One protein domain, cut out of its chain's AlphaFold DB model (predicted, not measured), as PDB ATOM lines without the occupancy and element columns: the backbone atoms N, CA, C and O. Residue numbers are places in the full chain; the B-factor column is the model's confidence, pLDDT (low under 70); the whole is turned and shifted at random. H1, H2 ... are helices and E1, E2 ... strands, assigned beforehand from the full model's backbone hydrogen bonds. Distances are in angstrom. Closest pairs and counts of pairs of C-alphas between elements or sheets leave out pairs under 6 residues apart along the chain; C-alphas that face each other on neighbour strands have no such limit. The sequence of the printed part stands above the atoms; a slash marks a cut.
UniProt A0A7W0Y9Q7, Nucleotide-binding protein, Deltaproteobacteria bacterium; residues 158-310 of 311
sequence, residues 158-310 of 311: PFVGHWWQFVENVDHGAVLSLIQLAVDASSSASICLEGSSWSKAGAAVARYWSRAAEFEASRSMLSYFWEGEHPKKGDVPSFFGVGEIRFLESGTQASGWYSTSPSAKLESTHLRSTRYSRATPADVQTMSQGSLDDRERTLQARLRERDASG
ATOM      1  N   PRO A 158     173.122 191.724 223.996       78.19
ATOM      2  CA  PRO A 158     172.923 191.696 222.552       78.19
ATOM      3  C   PRO A 158     171.945 190.619 222.081       78.19
ATOM      4  O   PRO A 158     171.604 190.631 220.903       78.19
ATOM      5  N   PHE A 159     171.498 189.701 222.949       85.25
ATOM      6  CA  PHE A 159     170.542 188.630 222.633       85.25
ATOM      7  C   PHE A 159     169.162 188.840 223.272       85.25
ATOM      8  O   PHE A 159     168.168 188.315 222.772       85.25
ATOM      9  N   VAL A 160     169.067 189.678 224.308       89.06
ATOM     10  CA  VAL A 160     167.799 190.121 224.917       89.06
ATOM     11  C   VAL A 160     166.896 190.783 223.871       89.06
ATOM     12  O   VAL A 160     167.369 191.393 222.906       89.06
ATOM     13  N   GLY A 161     165.582 190.636 224.030       92.75
ATOM     14  CA  GLY A 161     164.558 191.201 223.154       92.75
ATOM     15  C   GLY A 161     163.724 190.138 222.444       92.75
ATOM     16  O   GLY A 161     163.652 188.990 222.876       92.75
ATOM     17  N   HIS A 162     163.075 190.539 221.353       95.88
ATOM     18  CA  HIS A 162     162.094 189.708 220.662       95.88
ATOM     19  C   HIS A 162     162.692 188.991 219.451       95.88
ATOM     20  O   HIS A 162     163.465 189.573 218.680       95.88
ATOM     21  N   TRP A 163     162.298 187.734 219.270       96.00
ATOM     22  CA  TRP A 163     162.749 186.877 218.184       96.00
ATOM     23  C   TRP A 163     161.588 186.102 217.580       96.00
ATOM     24  O   TRP A 163     160.764 185.527 218.287       96.00
ATOM     25  N   TRP A 164     161.562 186.032 216.258       94.38
ATOM     26  CA  TRP A 164     160.771 185.043 215.546       94.38
ATOM     27  C   TRP A 164     161.442 183.680 215.661       94.38
ATOM     28  O   TRP A 164     162.638 183.582 215.411       94.38
ATOM     29  N   GLN A 165     160.678 182.648 216.014       93.44
ATOM     30  CA  GLN A 165     161.091 181.247 216.031       93.44
ATOM     31  C   GLN A 165     160.363 180.498 214.913       93.44
ATOM     32  O   GLN A 165     159.136 180.363 214.933       93.44
ATOM     33  N   PHE A 166     161.134 179.969 213.971       88.81
ATOM     34  CA  PHE A 166     160.666 179.180 212.839       88.81
ATOM     35  C   PHE A 166     160.956 177.708 213.096       88.81
ATOM     36  O   PHE A 166     162.114 177.341 213.262       88.81
ATOM     37  N   VAL A 167     159.926 176.861 213.105       85.62
ATOM     38  CA  VAL A 167     160.102 175.405 213.204       85.62
ATOM     39  C   VAL A 167     160.305 174.819 211.806       85.62
ATOM     40  O   VAL A 167     159.495 175.068 210.911       85.62
ATOM     41  N   GLU A 168     161.376 174.052 211.616       75.88
ATOM     42  CA  GLU A 168     161.801 173.569 210.293       75.88
ATOM     43  C   GLU A 168     161.208 172.205 209.916       75.88
ATOM     44  O   GLU A 168     160.928 171.950 208.750       75.88
ATOM     45  N   ASN A 169     160.988 171.320 210.889       69.31
ATOM     46  CA  ASN A 169     160.720 169.898 210.656       69.31
ATOM     47  C   ASN A 169     159.246 169.491 210.856       69.31
ATOM     48  O   ASN A 169     158.968 168.464 211.472       69.31
ATOM     49  N   VAL A 170     158.288 170.289 210.365       58.34
ATOM     50  CA  VAL A 170     156.848 169.992 210.521       58.34
ATOM     51  C   VAL A 170     156.144 169.814 209.178       58.34
ATOM     52  O   VAL A 170     156.008 170.771 208.418       58.34
ATOM     53  N   ASP A 171     155.588 168.619 208.959       50.03
ATOM     54  CA  ASP A 171     154.751 168.277 207.797       50.03
ATOM     55  C   ASP A 171     153.348 168.921 207.829       50.03
ATOM     56  O   ASP A 171     152.628 168.911 206.829       50.03
ATOM     57  N   HIS A 172     152.934 169.549 208.937       40.25
ATOM     58  CA  HIS A 172     151.592 170.125 209.062       40.25
ATOM     59  C   HIS A 172     151.592 171.507 209.735       40.25
ATOM     60  O   HIS A 172     151.893 171.653 210.917       40.25
ATOM     61  N   GLY A 173     151.184 172.533 208.975       50.72
ATOM     62  CA  GLY A 173     150.600 173.765 209.522       50.72
ATOM     63  C   GLY A 173     151.526 174.694 210.314       50.72
ATOM     64  O   GLY A 173     151.089 175.181 211.349       50.72
ATOM     65  N   ALA A 174     152.751 174.934 209.818       53.78
ATOM     66  CA  ALA A 174     153.801 175.799 210.390       53.78
ATOM     67  C   ALA A 174     153.303 176.798 211.453       53.78
ATOM     68  O   ALA A 174     152.733 177.844 211.137       53.78
ATOM     69  N   VAL A 175     153.517 176.427 212.712       63.78
ATOM     70  CA  VAL A 175     153.313 177.296 213.864       63.78
ATOM     71  C   VAL A 175     154.516 178.228 213.930       63.78
ATOM     72  O   VAL A 175     155.645 177.755 214.056       63.78
ATOM     73  N   LEU A 176     154.274 179.532 213.804       82.25
ATOM     74  CA  LEU A 176     155.295 180.551 214.028       82.25
ATOM     75  C   LEU A 176     155.144 181.057 215.456       82.25
ATOM     76  O   LEU A 176     154.027 181.371 215.887       82.25
ATOM     77  N   SER A 177     156.260 181.147 216.170       90.00
ATOM     78  CA  SER A 177     156.268 181.700 217.517       90.00
ATOM     79  C   SER A 177     157.045 183.004 217.569       90.00
ATOM     80  O   SER A 177     158.040 183.183 216.869       90.00
ATOM     81  N   LEU A 178     156.593 183.905 218.430       93.19
ATOM     82  CA  LEU A 178     157.327 185.094 218.838       93.19
ATOM     83  C   LEU A 178     157.790 184.839 220.266       93.19
ATOM     84  O   LEU A 178     156.955 184.616 221.145       93.19
ATOM     85  N   ILE A 179     159.103 184.840 220.475       95.06
ATOM     86  CA  ILE A 179     159.712 184.689 221.793       95.06
ATOM     87  C   ILE A 179     160.287 186.017 222.271       95.06
ATOM     88  O   ILE A 179     160.763 186.826 221.472       95.06
ATOM     89  N   GLN A 180     160.276 186.218 223.579       95.00
ATOM     90  CA  GLN A 180     160.952 187.294 224.271       95.00
ATOM     91  C   GLN A 180     161.996 186.690 225.204       95.00
ATOM     92  O   GLN A 180     161.688 185.825 226.020       95.00
ATOM     93  N   LEU A 181     163.226 187.171 225.079       93.56
ATOM     94  CA  LEU A 181     164.300 186.916 226.026       93.56
ATOM     95  C   LEU A 181     164.474 188.160 226.890       93.56
ATOM     96  O   LEU A 181     164.651 189.254 226.348       93.56
ATOM     97  N   ALA A 182     164.430 188.005 228.207       89.12
ATOM     98  CA  ALA A 182     164.598 189.096 229.162       89.12
ATOM     99  C   ALA A 182     165.553 188.683 230.287       89.12
ATOM    100  O   ALA A 182     165.576 187.522 230.680       89.12
ATOM    101  N   VAL A 183     166.334 189.631 230.803       83.38
ATOM    102  CA  VAL A 183     167.048 189.431 232.073       83.38
ATOM    103  C   VAL A 183     166.042 189.657 233.192       83.38
ATOM    104  O   VAL A 183     165.283 190.628 233.145       83.38
ATOM    105  N   ASP A 184     166.012 188.755 234.160       68.56
ATOM    106  CA  ASP A 184     165.152 188.869 235.327       68.56
ATOM    107  C   ASP A 184     165.510 190.139 236.118       68.56
ATOM    108  O   ASP A 184     166.662 190.376 236.480       68.56
ATOM    109  N   ALA A 185     164.517 190.982 236.395       57.44
ATOM    110  CA  ALA A 185     164.730 192.221 237.137       57.44
ATOM    111  C   ALA A 185     165.160 191.972 238.597       57.44
ATOM    112  O   ALA A 185     165.727 192.863 239.227       57.44
ATOM    113  N   SER A 186     164.890 190.777 239.133       54.84
ATOM    114  CA  SER A 186     165.248 190.377 240.497       54.84
ATOM    115  C   SER A 186     166.635 189.734 240.610       54.84
ATOM    116  O   SER A 186     167.167 189.615 241.714       54.84
ATOM    117  N   SER A 187     167.248 189.356 239.483       51.91
ATOM    118  CA  SER A 187     168.571 188.736 239.427       51.91
ATOM    119  C   SER A 187     169.245 189.053 238.092       51.91
ATOM    120  O   SER A 187     168.835 188.591 237.031       51.91
ATOM    121  N   SER A 188     170.360 189.787 238.143       49.81
ATOM    122  CA  SER A 188     171.160 190.131 236.959       49.81
ATOM    123  C   SER A 188     171.805 188.921 236.262       49.81
ATOM    124  O   SER A 188     172.464 189.093 235.238       49.81
ATOM    125  N   ALA A 189     171.654 187.718 236.825       52.44
ATOM    126  CA  ALA A 189     172.253 186.476 236.349       52.44
ATOM    127  C   ALA A 189     171.237 185.482 235.755       52.44
ATOM    128  O   ALA A 189     171.659 184.510 235.130       52.44
ATOM    129  N   SER A 190     169.927 185.700 235.918       67.06
ATOM    130  CA  SER A 190     168.896 184.808 235.370       67.06
ATOM    131  C   SER A 190     168.254 185.403 234.120       67.06
ATOM    132  O   SER A 190     167.931 186.589 234.049       67.06
ATOM    133  N   ILE A 191     168.079 184.557 233.108       83.81
ATOM    134  CA  ILE A 191     167.360 184.873 231.877       83.81
ATOM    135  C   ILE A 191     166.003 184.181 231.908       83.81
ATOM    136  O   ILE A 191     165.879 183.040 232.347       83.81
ATOM    137  N   CYS A 192     164.987 184.876 231.422       89.75
ATOM    138  CA  CYS A 192     163.658 184.338 231.210       89.75
ATOM    139  C   CYS A 192     163.367 184.309 229.712       89.75
ATOM    140  O   CYS A 192     163.689 185.246 228.974       89.75
ATOM    141  N   LEU A 193     162.744 183.221 229.276       93.00
ATOM    142  CA  LEU A 193     162.192 183.057 227.944       93.00
ATOM    143  C   LEU A 193     160.680 182.970 228.075       93.00
ATOM    144  O   LEU A 193     160.171 182.109 228.786       93.00
ATOM    145  N   GLU A 194     159.968 183.811 227.343       94.00
ATOM    146  CA  GLU A 194     158.526 183.692 227.152       94.00
ATOM    147  C   GLU A 194     158.223 183.591 225.667       94.00
ATOM    148  O   GLU A 194     158.922 184.168 224.838       94.00
ATOM    149  N   GLY A 195     157.184 182.850 225.305       93.12
ATOM    150  CA  GLY A 195     156.814 182.661 223.918       93.12
ATOM    151  C   GLY A 195     155.323 182.494 223.722       93.12
ATOM    152  O   GLY A 195     154.583 182.005 224.576       93.12
ATOM    153  N   SER A 196     154.863 182.941 222.562       92.12
ATOM    154  CA  SER A 196     153.504 182.714 222.089       92.12
ATOM    155  C   SER A 196     153.554 182.215 220.656       92.12
ATOM    156  O   SER A 196     154.408 182.624 219.874       92.12
ATOM    157  N   SER A 197     152.645 181.308 220.330       89.25
ATOM    158  CA  SER A 197     152.584 180.610 219.052       89.25
ATOM    159  C   SER A 197     151.255 180.859 218.362       89.25
ATOM    160  O   SER A 197     150.202 180.810 219.006       89.25
ATOM    161  N   TRP A 198     151.286 181.016 217.040       87.12
ATOM    162  CA  TRP A 198     150.091 181.211 216.222       87.12
ATOM    163  C   TRP A 198     150.044 180.251 215.039       87.12
ATOM    164  O   TRP A 198     151.071 179.805 214.525       87.12
ATOM    165  N   SER A 199     148.828 179.935 214.598       83.94
ATOM    166  CA  SER A 199     148.598 179.237 213.336       83.94
ATOM    167  C   SER A 199     148.829 180.183 212.158       83.94
ATOM    168  O   SER A 199     148.787 181.401 212.314       83.94
ATOM    169  N   LYS A 200     148.967 179.634 210.945       80.62
ATOM    170  CA  LYS A 200     149.068 180.421 209.701       80.62
ATOM    171  C   LYS A 200     147.936 181.442 209.488       80.62
ATOM    172  O   LYS A 200     148.146 182.400 208.759       80.62
ATOM    173  N   ALA A 201     146.779 181.231 210.120       82.88
ATOM    174  CA  ALA A 201     145.607 182.108 210.068       82.88
ATOM    175  C   ALA A 201     145.540 183.099 211.254       82.88
ATOM    176  O   ALA A 201     144.470 183.571 211.616       82.88
ATOM    177  N   GLY A 202     146.647 183.336 211.968       82.56
ATOM    178  CA  GLY A 202     146.701 184.326 213.053       82.56
ATOM    179  C   GLY A 202     146.033 183.907 214.369       82.56
ATOM    180  O   GLY A 202     146.025 184.681 215.330       82.56
ATOM    181  N   ALA A 203     145.492 182.690 214.465       84.62
ATOM    182  CA  ALA A 203     144.861 182.205 215.690       84.62
ATOM    183  C   ALA A 203     145.912 181.749 216.713       84.62
ATOM    184  O   ALA A 203     146.821 180.998 216.370       84.62
ATOM    185  N   ALA A 204     145.756 182.147 217.980       84.56
ATOM    186  CA  ALA A 204     146.628 181.697 219.064       84.56
ATOM    187  C   ALA A 204     146.549 180.173 219.248       84.56
ATOM    188  O   ALA A 204     145.455 179.605 219.339       84.56
ATOM    189  N   VAL A 205     147.718 179.536 219.303       85.44
ATOM    190  CA  VAL A 205     147.889 178.084 219.417       85.44
ATOM    191  C   VAL A 205     148.453 177.716 220.777       85.44
ATOM    192  O   VAL A 205     147.899 176.828 221.411       85.44
ATOM    193  N   ALA A 206     149.516 178.374 221.240       86.88
ATOM    194  CA  ALA A 206     150.171 178.039 222.503       86.88
ATOM    195  C   ALA A 206     150.794 179.269 223.167       86.88
ATOM    196  O   ALA A 206     151.108 180.251 222.490       86.88
ATOM    197  N   ARG A 207     150.989 179.190 224.484       90.25
ATOM    198  CA  ARG A 207     151.835 180.100 225.268       90.25
ATOM    199  C   ARG A 207     152.773 179.262 226.124       90.25
ATOM    200  O   ARG A 207     152.373 178.195 226.578       90.25
ATOM    201  N   TYR A 208     154.003 179.715 226.299       91.44
ATOM    202  CA  TYR A 208     155.021 178.979 227.039       91.44
ATOM    203  C   TYR A 208     156.036 179.917 227.682       91.44
ATOM    204  O   TYR A 208     156.227 181.045 227.231       91.44
ATOM    205  N   TRP A 209     156.683 179.439 228.737       92.56
ATOM    206  CA  TRP A 209     157.672 180.179 229.509       92.56
ATOM    207  C   TRP A 209     158.746 179.243 230.062       92.56
ATOM    208  O   TRP A 209     158.503 178.064 230.327       92.56
ATOM    209  N   SER A 210     159.954 179.763 230.254       92.00
ATOM    210  CA  SER A 210     161.030 179.043 230.925       92.00
ATOM    211  C   SER A 210     160.761 178.944 232.422       92.00
ATOM    212  O   SER A 210     160.437 179.937 233.070       92.00
ATOM    213  N   ARG A 211     160.986 177.764 232.991       88.94
ATOM    214  CA  ARG A 211     161.089 177.556 234.443       88.94
ATOM    215  C   ARG A 211     162.537 177.653 234.920       88.94
ATOM    216  O   ARG A 211     162.779 178.012 236.065       88.94
ATOM    217  N   ALA A 212     163.480 177.354 234.030       84.50
ATOM    218  CA  ALA A 212     164.902 177.599 234.204       84.50
ATOM    219  C   ALA A 212     165.518 177.899 232.838       84.50
ATOM    220  O   ALA A 212     165.141 177.280 231.839       84.50
ATOM    221  N   ALA A 213     166.465 178.826 232.793       88.81
ATOM    222  CA  ALA A 213     167.252 179.080 231.602       88.81
ATOM    223  C   ALA A 213     168.642 179.588 231.989       88.81
ATOM    224  O   ALA A 213     168.795 180.396 232.905       88.81
ATOM    225  N   GLU A 214     169.648 179.085 231.288       86.75
ATOM    226  CA  GLU A 214     171.055 179.355 231.540       86.75
ATOM    227  C   GLU A 214     171.747 179.704 230.228       86.75
ATOM    228  O   GLU A 214     171.540 179.054 229.200       86.75
ATOM    229  N   PHE A 215     172.574 180.747 230.259       85.12
ATOM    230  CA  PHE A 215     173.311 181.196 229.092       85.12
ATOM    231  C   PHE A 215     174.799 180.869 229.206       85.12
ATOM    232  O   PHE A 215     175.543 181.508 229.950       85.12
ATOM    233  N   GLU A 216     175.250 179.911 228.399       82.31
ATOM    234  CA  GLU A 216     176.659 179.590 228.221       82.31
ATOM    235  C   GLU A 216     177.264 180.519 227.169       82.31
ATOM    236  O   GLU A 216     177.248 180.299 225.952       82.31
ATOM    237  N   ALA A 217     177.842 181.599 227.659       74.88
ATOM    238  CA  ALA A 217     178.274 182.679 226.803       74.88
ATOM    239  C   ALA A 217     179.558 182.394 225.998       74.88
ATOM    240  O   ALA A 217     179.786 183.038 224.977       74.88
ATOM    241  N   SER A 218     180.365 181.403 226.397       69.50
ATOM    242  CA  SER A 218     181.501 180.901 225.601       69.50
ATOM    243  C   SER A 218     181.050 180.271 224.276       69.50
ATOM    244  O   SER A 218     181.808 180.261 223.304       69.50
ATOM    245  N   ARG A 219     179.808 179.769 224.226       77.94
ATOM    246  CA  ARG A 219     179.178 179.159 223.046       77.94
ATOM    247  C   ARG A 219     178.088 180.028 222.430       77.94
ATOM    248  O   ARG A 219     177.500 179.616 221.434       77.94
ATOM    249  N   SER A 220     177.812 181.194 223.023       86.06
ATOM    250  CA  SER A 220     176.626 182.007 222.732       86.06
ATOM    251  C   SER A 220     175.366 181.138 222.690       86.06
ATOM    252  O   SER A 220     174.645 181.115 221.693       86.06
ATOM    253  N   MET A 221     175.150 180.349 223.744       89.69
ATOM    254  CA  MET A 221     174.124 179.312 223.778       89.69
ATOM    255  C   MET A 221     173.226 179.470 225.001       89.69
ATOM    256  O   MET A 221     173.713 179.554 226.120       89.69
ATOM    257  N   LEU A 222     171.918 179.498 224.783       91.94
ATOM    258  CA  LEU A 222     170.896 179.466 225.821       91.94
ATOM    259  C   LEU A 222     170.335 178.051 225.919       91.94
ATOM    260  O   LEU A 222     169.742 177.576 224.952       91.94
ATOM    261  N   SER A 223     170.462 177.423 227.082       92.62
ATOM    262  CA  SER A 223     169.802 176.157 227.411       92.62
ATOM    263  C   SER A 223     168.654 176.431 228.372       92.62
ATOM    264  O   SER A 223     168.797 177.223 229.302       92.62
ATOM    265  N   TYR A 224     167.496 175.817 228.149       92.69
ATOM    266  CA  TYR A 224     166.301 176.126 228.932       92.69
ATOM    267  C   TYR A 224     165.393 174.917 229.136       92.69
ATOM    268  O   TYR A 224     165.284 174.043 228.278       92.69
ATOM    269  N   PHE A 225     164.707 174.908 230.277       91.38
ATOM    270  CA  PHE A 225     163.562 174.056 230.581       91.38
ATOM    271  C   PHE A 225     162.305 174.927 230.577       91.38
ATOM    272  O   PHE A 225     162.279 175.986 231.213       91.38
ATOM    273  N   TRP A 226     161.274 174.508 229.849       92.00
ATOM    274  CA  TRP A 226     160.069 175.301 229.618       92.00
ATOM    275  C   TRP A 226     158.791 174.522 229.903       92.00
ATOM    276  O   TRP A 226     158.755 173.301 229.779       92.00
ATOM    277  N   GLU A 227     157.740 175.263 230.238       90.69
ATOM    278  CA  GLU A 227     156.362 174.796 230.384       90.69
ATOM    279  C   GLU A 227     155.438 175.639 229.500       90.69
ATOM    280  O   GLU A 227     155.757 176.780 229.162       90.69
ATOM    281  N   GLY A 228     154.293 175.092 229.099       88.62
ATOM    282  CA  GLY A 228     153.325 175.815 228.290       88.62
ATOM    283  C   GLY A 228     151.944 175.179 228.226       88.62
ATOM    284  O   GLY A 228     151.708 174.057 228.677       88.62
ATOM    285  N   GLU A 229     151.025 175.923 227.623       86.44
ATOM    286  CA  GLU A 229     149.595 175.633 227.575       86.44
ATOM    287  C   GLU A 229     148.973 175.978 226.212       86.44
ATOM    288  O   GLU A 229     149.515 176.764 225.425       86.44
ATOM    289  N   HIS A 230     147.795 175.406 225.937       81.00
ATOM    290  CA  HIS A 230     146.987 175.704 224.754       81.00
ATOM    291  C   HIS A 230     145.776 176.585 225.122       81.00
ATOM    292  O   HIS A 230     144.826 176.075 225.712       81.00
ATOM    293  N   PRO A 231     145.714 177.862 224.692       68.69
ATOM    294  CA  PRO A 231     144.681 178.811 225.131       68.69
ATOM    295  C   PRO A 231     143.226 178.448 224.791       68.69
ATOM    296  O   PRO A 231     142.307 179.047 225.336       68.69
ATOM    297  N   LYS A 232     142.989 177.536 223.836       63.59
ATOM    298  CA  LYS A 232     141.653 177.261 223.266       63.59
ATOM    299  C   LYS A 232     141.065 175.893 223.610       63.59
ATOM    300  O   LYS A 232     139.988 175.573 223.112       63.59
ATOM    301  N   LYS A 233     141.741 175.062 224.402       58.72
ATOM    302  CA  LYS A 233     141.215 173.741 224.762       58.72
ATOM    303  C   LYS A 233     141.093 173.633 226.280       58.72
ATOM    304  O   LYS A 233     142.101 173.617 226.969       58.72
ATOM    305  N   GLY A 234     139.849 173.561 226.759       51.12
ATOM    306  CA  GLY A 234     139.497 173.605 228.183       51.12
ATOM    307  C   GLY A 234     139.985 172.429 229.038       51.12
ATOM    308  O   GLY A 234     139.973 172.566 230.249       51.12
ATOM    309  N   ASP A 235     140.456 171.331 228.431       55.19
ATOM    310  CA  ASP A 235     140.874 170.100 229.131       55.19
ATOM    311  C   ASP A 235     142.235 169.546 228.642       55.19
ATOM    312  O   ASP A 235     142.429 168.333 228.560       55.19
ATOM    313  N   VAL A 236     143.190 170.394 228.231       55.28
ATOM    314  CA  VAL A 236     144.452 169.902 227.633       55.28
ATOM    315  C   VAL A 236     145.632 169.950 228.598       55.28
ATOM    316  O   VAL A 236     145.853 170.992 229.211       55.28
ATOM    317  N   PRO A 237     146.412 168.851 228.714       57.72
ATOM    318  CA  PRO A 237     147.581 168.794 229.584       57.72
ATOM    319  C   PRO A 237     148.576 169.913 229.280       57.72
ATOM    320  O   PRO A 237     148.789 170.267 228.121       57.72
ATOM    321  N   SER A 238     149.227 170.416 230.330       71.44
ATOM    322  CA  SER A 238     150.426 171.235 230.196       71.44
ATOM    323  C   SER A 238     151.486 170.471 229.402       71.44
ATOM    324  O   SER A 238     151.635 169.248 229.527       71.44
ATOM    325  N   PHE A 239     152.220 171.191 228.566       83.25
ATOM    326  CA  PHE A 239     153.390 170.664 227.875       83.25
ATOM    327  C   PHE A 239     154.620 171.210 228.554       83.25
ATOM    328  O   PHE A 239     154.607 172.314 229.093       83.25
ATOM    329  N   PHE A 240     155.689 170.445 228.486       88.50
ATOM    330  CA  PHE A 240     156.989 170.919 228.892       88.50
ATOM    331  C   PHE A 240     158.041 170.388 227.939       88.50
ATOM    332  O   PHE A 240     157.783 169.523 227.098       88.50
ATOM    333  N   GLY A 241     159.247 170.897 228.084       89.31
ATOM    334  CA  GLY A 241     160.377 170.354 227.372       89.31
ATOM    335  C   GLY A 241     161.653 171.061 227.743       89.31
ATOM    336  O   GLY A 241     161.702 171.912 228.629       89.31
ATOM    337  N   VAL A 242     162.696 170.695 227.022       91.69
ATOM    338  CA  VAL A 242     163.983 171.372 227.072       91.69
ATOM    339  C   VAL A 242     164.304 171.906 225.692       91.69
ATOM    340  O   VAL A 242     163.760 171.431 224.694       91.69
ATOM    341  N   GLY A 243     165.181 172.887 225.616       94.06
ATOM    342  CA  GLY A 243     165.674 173.351 224.339       94.06
ATOM    343  C   GLY A 243     166.991 174.078 224.460       94.06
ATOM    344  O   GLY A 243     167.452 174.423 225.549       94.06
ATOM    345  N   GLU A 244     167.570 174.311 223.293       95.75
ATOM    346  CA  GLU A 244     168.805 175.054 223.123       95.75
ATOM    347  C   GLU A 244     168.629 176.076 222.004       95.75
ATOM    348  O   GLU A 244     168.024 175.785 220.969       95.75
ATOM    349  N   ILE A 245     169.182 177.273 222.194       95.19
ATOM    350  CA  ILE A 245     169.306 178.307 221.165       95.19
ATOM    351  C   ILE A 245     170.767 178.721 221.102       95.19
ATOM    352  O   ILE A 245     171.322 179.200 222.083       95.19
ATOM    353  N   ARG A 246     171.387 178.572 219.937       93.94
ATOM    354  CA  ARG A 246     172.734 179.050 219.647       93.94
ATOM    355  C   ARG A 246     172.657 180.296 218.778       93.94
ATOM    356  O   ARG A 246     172.199 180.232 217.637       93.94
ATOM    357  N   PHE A 247     173.117 181.416 219.313       91.56
ATOM    358  CA  PHE A 247     173.134 182.696 218.620       91.56
ATOM    359  C   PHE A 247     174.358 182.804 217.715       91.56
ATOM    360  O   PHE A 247     175.462 182.401 218.084       91.56
ATOM    361  N   LEU A 248     174.156 183.354 216.519       87.50
ATOM    362  CA  LEU A 248     175.250 183.707 215.622       87.50
ATOM    363  C   LEU A 248     175.904 185.016 216.084       87.50
ATOM    364  O   LEU A 248     175.253 185.860 216.703       87.50
ATOM    365  N   GLU A 249     177.183 185.208 215.742       70.50
ATOM    366  CA  GLU A 249     177.980 186.379 216.155       70.50
ATOM    367  C   GLU A 249     177.350 187.723 215.753       70.50
ATOM    368  O   GLU A 249     177.576 188.733 216.415       70.50
ATOM    369  N   SER A 250     176.511 187.745 214.711       74.44
ATOM    370  CA  SER A 250     175.784 188.944 214.283       74.44
ATOM    371  C   SER A 250     174.748 189.442 215.299       74.44
ATOM    372  O   SER A 250     174.297 190.580 215.186       74.44
ATOM    373  N   GLY A 251     174.302 188.600 216.242       80.69
ATOM    374  CA  GLY A 251     173.232 188.921 217.198       80.69
ATOM    375  C   GLY A 251     171.842 189.102 216.568       80.69
ATOM    376  O   GLY A 251     170.888 189.487 217.250       80.69
ATOM    377  N   THR A 252     171.708 188.826 215.266       87.31
ATOM    378  CA  THR A 252     170.463 189.002 214.498       87.31
ATOM    379  C   THR A 252     169.784 187.692 214.115       87.31
ATOM    380  O   THR A 252     168.606 187.693 213.753       87.31
ATOM    381  N   GLN A 253     170.515 186.582 214.208       91.69
ATOM    382  CA  GLN A 253     170.077 185.244 213.827       91.69
ATOM    383  C   GLN A 253     170.532 184.216 214.867       91.69
ATOM    384  O   GLN A 253     171.552 184.398 215.537       91.69
ATOM    385  N   ALA A 254     169.780 183.128 214.992       93.94
ATOM    386  CA  ALA A 254     170.141 181.992 215.834       93.94
ATOM    387  C   ALA A 254     169.580 180.690 215.252       93.94
ATOM    388  O   ALA A 254     168.683 180.704 214.407       93.94
ATOM    389  N   SER A 255     170.071 179.558 215.737       93.50
ATOM    390  CA  SER A 255     169.538 178.232 215.426       93.50
ATOM    391  C   SER A 255     169.459 177.398 216.689       93.50
ATOM    392  O   SER A 255     170.218 177.615 217.629       93.50
ATOM    393  N   GLY A 256     168.579 176.415 216.725       93.81
ATOM    394  CA  GLY A 256     168.389 175.636 217.932       93.81
ATOM    395  C   GLY A 256     167.424 174.492 217.749       93.81
ATOM    396  O   GLY A 256     166.976 174.188 216.643       93.81
ATOM    397  N   TRP A 257     167.054 173.892 218.861       93.38
ATOM    398  CA  TRP A 257     166.063 172.837 218.896       93.38
ATOM    399  C   TRP A 257     165.310 172.885 220.218       93.38
ATOM    400  O   TRP A 257     165.782 173.454 221.200       93.38
ATOM    401  N   TYR A 258     164.129 172.283 220.244       92.25
ATOM    402  CA  TYR A 258     163.407 172.060 221.488       92.25
ATOM    403  C   TYR A 258     162.633 170.748 221.441       92.25
ATOM    404  O   TYR A 258     162.205 170.292 220.377       92.25
ATOM    405  N   SER A 259     162.468 170.123 222.601       89.94
ATOM    406  CA  SER A 259     161.549 169.011 222.792       89.94
ATOM    407  C   SER A 259     160.190 169.522 223.252       89.94
ATOM    408  O   SER A 259     160.076 170.577 223.873       89.94
ATOM    409  N   THR A 260     159.134 168.787 222.922       87.50
ATOM    410  CA  THR A 260     157.789 168.986 223.468       87.50
ATOM    411  C   THR A 260     157.265 167.652 223.964       87.50
ATOM    412  O   THR A 260     157.113 166.722 223.171       87.50
ATOM    413  N   SER A 261     156.967 167.581 225.255       85.00
ATOM    414  CA  SER A 261     156.465 166.401 225.951       85.00
ATOM    415  C   SER A 261     155.107 166.732 226.583       85.00
ATOM    416  O   SER A 261     155.022 167.655 227.397       85.00
ATOM    417  N   PRO A 262     154.022 166.022 226.224       81.44
ATOM    418  CA  PRO A 262     152.753 166.139 226.934       81.44
ATOM    419  C   PRO A 262     152.889 165.567 228.348       81.44
ATOM    420  O   PRO A 262     153.322 164.424 228.502       81.44
ATOM    421  N   SER A 263     152.439 166.296 229.373       76.19
ATOM    422  CA  SER A 263     152.550 165.825 230.767       76.19
ATOM    423  C   SER A 263     151.821 164.504 231.029       76.19
ATOM    424  O   SER A 263     152.236 163.722 231.876       76.19
ATOM    425  N   ALA A 264     150.752 164.223 230.277       76.38
ATOM    426  CA  ALA A 264     149.969 162.996 230.415       76.38
ATOM    427  C   ALA A 264     150.558 161.780 229.672       76.38
ATOM    428  O   ALA A 264     150.103 160.662 229.901       76.38
ATOM    429  N   LYS A 265     151.505 161.983 228.740       78.81
ATOM    430  CA  LYS A 265     151.980 160.926 227.832       78.81
ATOM    431  C   LYS A 265     153.403 161.191 227.327       78.81
ATOM    432  O   LYS A 265     153.605 161.657 226.201       78.81
ATOM    433  N   LEU A 266     154.394 160.901 228.168       75.06
ATOM    434  CA  LEU A 266     155.807 161.230 227.925       75.06
ATOM    435  C   LEU A 266     156.402 160.521 226.702       75.06
ATOM    436  O   LEU A 266     157.265 161.079 226.026       75.06
ATOM    437  N   GLU A 267     155.914 159.329 226.361       78.38
ATOM    438  CA  GLU A 267     156.348 158.573 225.184       78.38
ATOM    439  C   GLU A 267     156.012 159.272 223.854       78.38
ATOM    440  O   GLU A 267     156.528 158.890 222.809       78.38
ATOM    441  N   SER A 268     155.177 160.318 223.880       80.62
ATOM    442  CA  SER A 268     154.838 161.157 222.718       80.62
ATOM    443  C   SER A 268     155.701 162.424 222.637       80.62
ATOM    444  O   SER A 268     155.222 163.489 222.252       80.62
ATOM    445  N   THR A 269     156.971 162.333 223.043       82.56
ATOM    446  CA  THR A 269     157.913 163.457 222.980       82.56
ATOM    447  C   THR A 269     158.376 163.701 221.546       82.56
ATOM    448  O   THR A 269     158.846 162.791 220.867       82.56
ATOM    449  N   HIS A 270     158.293 164.953 221.099       84.44
ATOM    450  CA  HIS A 270     158.717 165.362 219.763       84.44
ATOM    451  C   HIS A 270     159.895 166.328 219.830       84.44
ATOM    452  O   HIS A 270     159.852 167.291 220.592       84.44
ATOM    453  N   LEU A 271     160.909 166.099 218.994       86.00
ATOM    454  CA  LEU A 271     162.042 167.004 218.815       86.00
ATOM    455  C   LEU A 271     161.809 167.907 217.602       86.00
ATOM    456  O   LEU A 271     161.407 167.440 216.533       86.00
ATOM    457  N   ARG A 272     162.074 169.201 217.759       87.69
ATOM    458  CA  ARG A 272     161.844 170.212 216.731       87.69
ATOM    459  C   ARG A 272     163.089 171.041 216.492       87.69
ATOM    460  O   ARG A 272     163.618 171.616 217.438       87.69
ATOM    461  N   SER A 273     163.519 171.122 215.238       89.75
ATOM    462  CA  SER A 273     164.597 172.020 214.812       89.75
ATOM    463  C   SER A 273     164.039 173.407 214.547       89.75
ATOM    464  O   SER A 273     162.912 173.555 214.063       89.75
ATOM    465  N   THR A 274     164.817 174.427 214.895       90.75
ATOM    466  CA  THR A 274     164.379 175.817 214.841       90.75
ATOM    467  C   THR A 274     165.453 176.754 214.329       90.75
ATOM    468  O   THR A 274     166.626 176.631 214.688       90.75
ATOM    469  N   ARG A 275     165.024 177.765 213.575       91.31
ATOM    470  CA  ARG A 275     165.816 178.970 213.314       91.31
ATOM    471  C   ARG A 275     165.142 180.189 213.904       91.31
ATOM    472  O   ARG A 275     163.932 180.197 214.124       91.31
ATOM    473  N   TYR A 276     165.941 181.215 214.154       92.75
ATOM    474  CA  TYR A 276     165.486 182.445 214.772       92.75
ATOM    475  C   TYR A 276     165.994 183.665 214.021       92.75
ATOM    476  O   TYR A 276     167.119 183.682 213.518       92.75
ATOM    477  N   SER A 277     165.176 184.712 214.014       93.19
ATOM    478  CA  SER A 277     165.557 186.040 213.529       93.19
ATOM    479  C   SER A 277     164.964 187.125 214.420       93.19
ATOM    480  O   SER A 277     163.967 186.892 215.106       93.19
ATOM    481  N   ARG A 278     165.570 188.312 214.435       93.81
ATOM    482  CA  ARG A 278     165.070 189.435 215.238       93.81
ATOM    483  C   ARG A 278     163.684 189.888 214.789       93.81
ATOM    484  O   ARG A 278     163.454 190.132 213.608       93.81
ATOM    485  N   ALA A 279     162.783 190.050 215.756       93.56
ATOM    486  CA  ALA A 279     161.489 190.672 215.523       93.56
ATOM    487  C   ALA A 279     161.594 192.195 215.666       93.56
ATOM    488  O   ALA A 279     162.312 192.718 216.520       93.56
ATOM    489  N   THR A 280     160.855 192.908 214.827       93.00
ATOM    490  CA  THR A 280     160.764 194.367 214.870       93.00
ATOM    491  C   THR A 280     159.730 194.816 215.909       93.00
ATOM    492  O   THR A 280     158.798 194.068 216.214       93.00
ATOM    493  N   PRO A 281     159.807 196.054 216.426       92.56
ATOM    494  CA  PRO A 281     158.763 196.588 217.304       92.56
ATOM    495  C   PRO A 281     157.354 196.545 216.684       92.56
ATOM    496  O   PRO A 281     156.381 196.280 217.388       92.56
ATOM    497  N   ALA A 282     157.248 196.735 215.364       92.38
ATOM    498  CA  ALA A 282     155.984 196.649 214.631       92.38
ATOM    499  C   ALA A 282     155.406 195.222 214.616       92.38
ATOM    500  O   ALA A 282     154.195 195.051 214.772       92.38
ATOM    501  N   ASP A 283     156.263 194.199 214.498       92.69
ATOM    502  CA  ASP A 283     155.843 192.800 214.638       92.69
ATOM    503  C   ASP A 283     155.240 192.566 216.027       92.69
ATOM    504  O   ASP A 283     154.133 192.048 216.151       92.69
ATOM    505  N   VAL A 284     155.945 192.994 217.081       92.12
ATOM    506  CA  VAL A 284     155.523 192.796 218.478       92.12
ATOM    507  C   VAL A 284     154.177 193.473 218.743       92.12
ATOM    508  O   VAL A 284     153.279 192.866 219.333       92.12
ATOM    509  N   GLN A 285     154.000 194.706 218.266       92.50
ATOM    510  CA  GLN A 285     152.734 195.431 218.383       92.50
ATOM    511  C   GLN A 285     151.597 194.703 217.652       92.50
ATOM    512  O   GLN A 285     150.518 194.512 218.213       92.50
ATOM    513  N   THR A 286     151.848 194.232 216.430       92.69
ATOM    514  CA  THR A 286     150.845 193.516 215.631       92.69
ATOM    515  C   THR A 286     150.447 192.190 216.275       92.69
ATOM    516  O   THR A 286     149.264 191.870 216.381       92.69
ATOM    517  N   MET A 287     151.411 191.421 216.778       90.75
ATOM    518  CA  MET A 287     151.115 190.131 217.401       90.75
ATOM    519  C   MET A 287     150.383 190.282 218.736       90.75
ATOM    520  O   MET A 287     149.467 189.510 219.018       90.75
ATOM    521  N   SER A 288     150.713 191.306 219.527       86.75
ATOM    522  CA  SER A 288     150.059 191.561 220.815       86.75
ATOM    523  C   SER A 288     148.663 192.179 220.667       86.75
ATOM    524  O   SER A 288     147.710 191.666 221.252       86.75
ATOM    525  N   GLN A 289     148.508 193.221 219.848       88.00
ATOM    526  CA  GLN A 289     147.300 194.062 219.807       88.00
ATOM    527  C   GLN A 289     146.581 194.089 218.451       88.00
ATOM    528  O   GLN A 289     145.466 194.599 218.371       88.00
ATOM    529  N   GLY A 290     147.190 193.554 217.393       85.94
ATOM    530  CA  GLY A 290     146.617 193.560 216.048       85.94
ATOM    531  C   GLY A 290     145.374 192.682 215.909       85.94
ATOM    532  O   GLY A 290     145.132 191.755 216.695       85.94
ATOM    533  N   SER A 291     144.588 192.966 214.867       90.06
ATOM    534  CA  SER A 291     143.458 192.122 214.480       90.06
ATOM    535  C   SER A 291     143.933 190.742 214.000       90.06
ATOM    536  O   SER A 291     145.125 190.511 213.776       90.06
ATOM    537  N   LEU A 292     143.003 189.798 213.836       87.31
ATOM    538  CA  LEU A 292     143.328 188.478 213.287       87.31
ATOM    539  C   LEU A 292     143.950 188.601 211.886       87.31
ATOM    540  O   LEU A 292     144.982 187.982 211.637       87.31
ATOM    541  N   ASP A 293     143.392 189.466 211.040       89.56
ATOM    542  CA  ASP A 293     143.871 189.711 209.678       89.56
ATOM    543  C   ASP A 293     145.276 190.338 209.666       89.56
ATOM    544  O   ASP A 293     146.118 189.992 208.836       89.56
ATOM    545  N   ASP A 294     145.575 191.247 210.604       89.75
ATOM    546  CA  ASP A 294     146.915 191.841 210.728       89.75
ATOM    547  C   ASP A 294     147.960 190.799 211.127       89.75
ATOM    548  O   ASP A 294     149.058 190.749 210.557       89.75
ATOM    549  N   ARG A 295     147.603 189.930 212.080       90.06
ATOM    550  CA  ARG A 295     148.453 188.814 212.505       90.06
ATOM    551  C   ARG A 295     148.668 187.846 211.354       90.06
ATOM    552  O   ARG A 295     149.812 187.540 211.047       90.06
ATOM    553  N   GLU A 296     147.608 187.410 210.681       89.06
ATOM    554  CA  GLU A 296     147.708 186.513 209.528       89.06
ATOM    555  C   GLU A 296     148.642 187.077 208.452       89.06
ATOM    556  O   GLU A 296     149.589 186.400 208.047       89.06
ATOM    557  N   ARG A 297     148.461 188.339 208.045       88.94
ATOM    558  CA  ARG A 297     149.340 188.984 207.054       88.94
ATOM    559  C   ARG A 297     150.804 188.997 207.489       88.94
ATOM    560  O   ARG A 297     151.678 188.679 206.680       88.94
ATOM    561  N   THR A 298     151.066 189.326 208.751       90.38
ATOM    562  CA  THR A 298     152.423 189.360 209.318       90.38
ATOM    563  C   THR A 298     153.057 187.970 209.318       90.38
ATOM    564  O   THR A 298     154.176 187.796 208.837       90.38
ATOM    565  N   LEU A 299     152.320 186.954 209.771       87.56
ATOM    566  CA  LEU A 299     152.777 185.565 209.793       87.56
ATOM    567  C   LEU A 299     153.108 185.057 208.382       87.56
ATOM    568  O   LEU A 299     154.163 184.461 208.171       87.56
ATOM    569  N   GLN A 300     152.252 185.338 207.397       87.06
ATOM    570  CA  GLN A 300     152.479 184.952 206.000       87.06
ATOM    571  C   GLN A 300     153.675 185.679 205.372       87.06
ATOM    572  O   GLN A 300     154.383 185.109 204.540       87.06
ATOM    573  N   ALA A 301     153.923 186.940 205.736       88.38
ATOM    574  CA  ALA A 301     155.118 187.660 205.300       88.38
ATOM    575  C   ALA A 301     156.394 187.010 205.859       88.38
ATOM    576  O   ALA A 301     157.291 186.674 205.087       88.38
ATOM    577  N   ARG A 302     156.435 186.729 207.167       88.19
ATOM    578  CA  ARG A 302     157.595 186.104 207.826       88.19
ATOM    579  C   ARG A 302     157.872 184.685 207.337       88.19
ATOM    580  O   ARG A 302     159.028 184.316 207.156       88.19
ATOM    581  N   LEU A 303     156.831 183.897 207.067       83.69
ATOM    582  CA  LEU A 303     156.991 182.566 206.475       83.69
ATOM    583  C   LEU A 303     157.596 182.631 205.062       83.69
ATOM    584  O   LEU A 303     158.481 181.840 204.752       83.69
ATOM    585  N   ARG A 304     157.184 183.602 204.232       83.62
ATOM    586  CA  ARG A 304     157.779 183.809 202.898       83.62
ATOM    587  C   ARG A 304     159.240 184.245 202.965       83.62
ATOM    588  O   ARG A 304     160.042 183.784 202.162       83.62
ATOM    589  N   GLU A 305     159.588 185.119 203.909       81.44
ATOM    590  CA  GLU A 305     160.975 185.549 204.119       81.44
ATOM    591  C   GLU A 305     161.884 184.378 204.492       81.44
ATOM    592  O   GLU A 305     162.972 184.258 203.928       81.44
ATOM    593  N   ARG A 306     161.428 183.491 205.386       78.75
ATOM    594  CA  ARG A 306     162.135 182.248 205.720       78.75
ATOM    595  C   ARG A 306     162.415 181.427 204.459       78.75
ATOM    596  O   ARG A 306     163.571 181.155 204.153       78.75
ATOM    597  N   ASP A 307     161.370 181.123 203.690       76.88
ATOM    598  CA  ASP A 307     161.485 180.278 202.496       76.88
ATOM    599  C   ASP A 307     162.417 180.894 201.428       76.88
ATOM    600  O   ASP A 307     163.164 180.178 200.762       76.88
ATOM    601  N   ALA A 308     162.418 182.225 201.277       72.50
ATOM    602  CA  ALA A 308     163.245 182.936 200.297       72.50
ATOM    603  C   ALA A 308     164.726 183.066 200.695       72.50
ATOM    604  O   ALA A 308     165.588 183.196 199.828       72.50
ATOM    605  N   SER A 309     165.033 183.065 201.991       65.12
ATOM    606  CA  SER A 309     166.389 183.297 202.508       65.12
ATOM    607  C   SER A 309     167.201 182.012 202.707       65.12
ATOM    608  O   SER A 309     168.359 182.083 203.118       65.12
ATOM    609  N   GLY A 310     166.621 180.838 202.421       57.72
ATOM    610  CA  GLY A 310     167.225 179.548 202.778       57.72
ATOM    611  C   GLY A 310     167.398 179.376 204.295       57.72
ATOM    612  O   GLY A 310     168.188 178.530 204.739       57.72
TER     613      GLY A 310
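What this domain is: This is residues 158 to 310 of the 311 residues of the protein "Nucleotide-binding protein" of Deltaproteobacteria bacterium (UniProt A0A7W0Y9Q7). Eight strands in one continuous up-and-down run close into a barrel, and the two helices at the end of the run, H1 and H2, pack as a helical hairpin on the outside of its wall, by E1 and E2. E4 and E5 bend strongly as they go round the barrel. The printed part has 153 residues, with E1 to E8 followed by H1 and H2; the ring runs in chain order, antiparallel throughout, and E8 closes it on E1. The class is mixed, helices and strands. The whole is compact, with a radius of gyration of the C-alphas of 15.1 A, and rounded, spanning 40 by 38 by 31 A.

How they stand to each other: E1, residues 161 to 167, and E2, residues 176 to 183, form a hairpin, with N 163 and O 179 2.8 A apart. E3, residues 191 to 198, forms a hairpin with E2; N 180 and O 194 are 2.8 A apart. E4, residues 204 to 216, bends by 70 degrees at residue 212 and forms a hairpin with E3, with N 195 and O 208 2.8 A apart. E5, residues 221 to 229, bends by 53 degrees at residue 225 and forms a hairpin with E4; N 214 and O 223 are 2.9 A apart. E6, residues 239 to 247, forms a hairpin with E5, with N 224 and O 243 3.0 A apart. E7, residues 253 to 262, forms a hairpin with E6; N 246 and O 255 are 2.8 A apart. E8, residues 270 to 278, forms a hairpin with E7, with N 256 and O 274 2.8 A apart. These strands are a meander, each the antiparallel neighbour of the one before. E8 and E1, antiparallel at 136 degrees, close the barrel, with N 166 and O 275 2.8 A apart. E1 and E5 are apart, for instance. H1, residues 281 to 289, is on the barrel, outside it, at a height over the sheet of 10.0 A. It is over E1, E2 and E3, only just, with 3 C-alphas falling on each, and runs across the strands, at 74 degrees to E1 on the local plane. The closest C-alphas of H1 and E1 are those of Val 284 and His 162, 7.6 A apart. H2, residues 292 to 309, is also on the barrel and outside it, at a height of 9.9 A, and runs across the strands, at 85 degrees to E8 on the local plane. The closest C-alphas of H2 and E2 are those of Leu 299 and Leu 176, 7.0 A apart. H1 and H2 are a helical hairpin: H2 touches H1 with residues 294 to 298 alone, at a steep tilt of 39 degrees, opposite ways, the closest C-alphas being those of Met 287 and Arg 295, 5.7 A apart. In H1 and H2 every O i to N i+4 pair is within hydrogen-bond range.

Where its parts are: E1 begins at C-alpha 161 (164.558, 191.201, 223.154). E4 is 31.5 A from first to last C-alpha, E7 28.9 A and H2 26.0 A. E8 ends at C-alpha 278 (165.070, 189.435, 215.238), and H2 ends at C-alpha 309 (166.389, 183.297, 202.508).

The domain as a whole: The C-alphas of Ser 218 and Gly 234, the two farthest apart, are 42.7 A apart. The printed part has no cut and no long link. The mean pLDDT of the printed part is 83.0; residues 169 to 175, 184 to 190, 218, 231 to 237 and 309 to 310 are under 70.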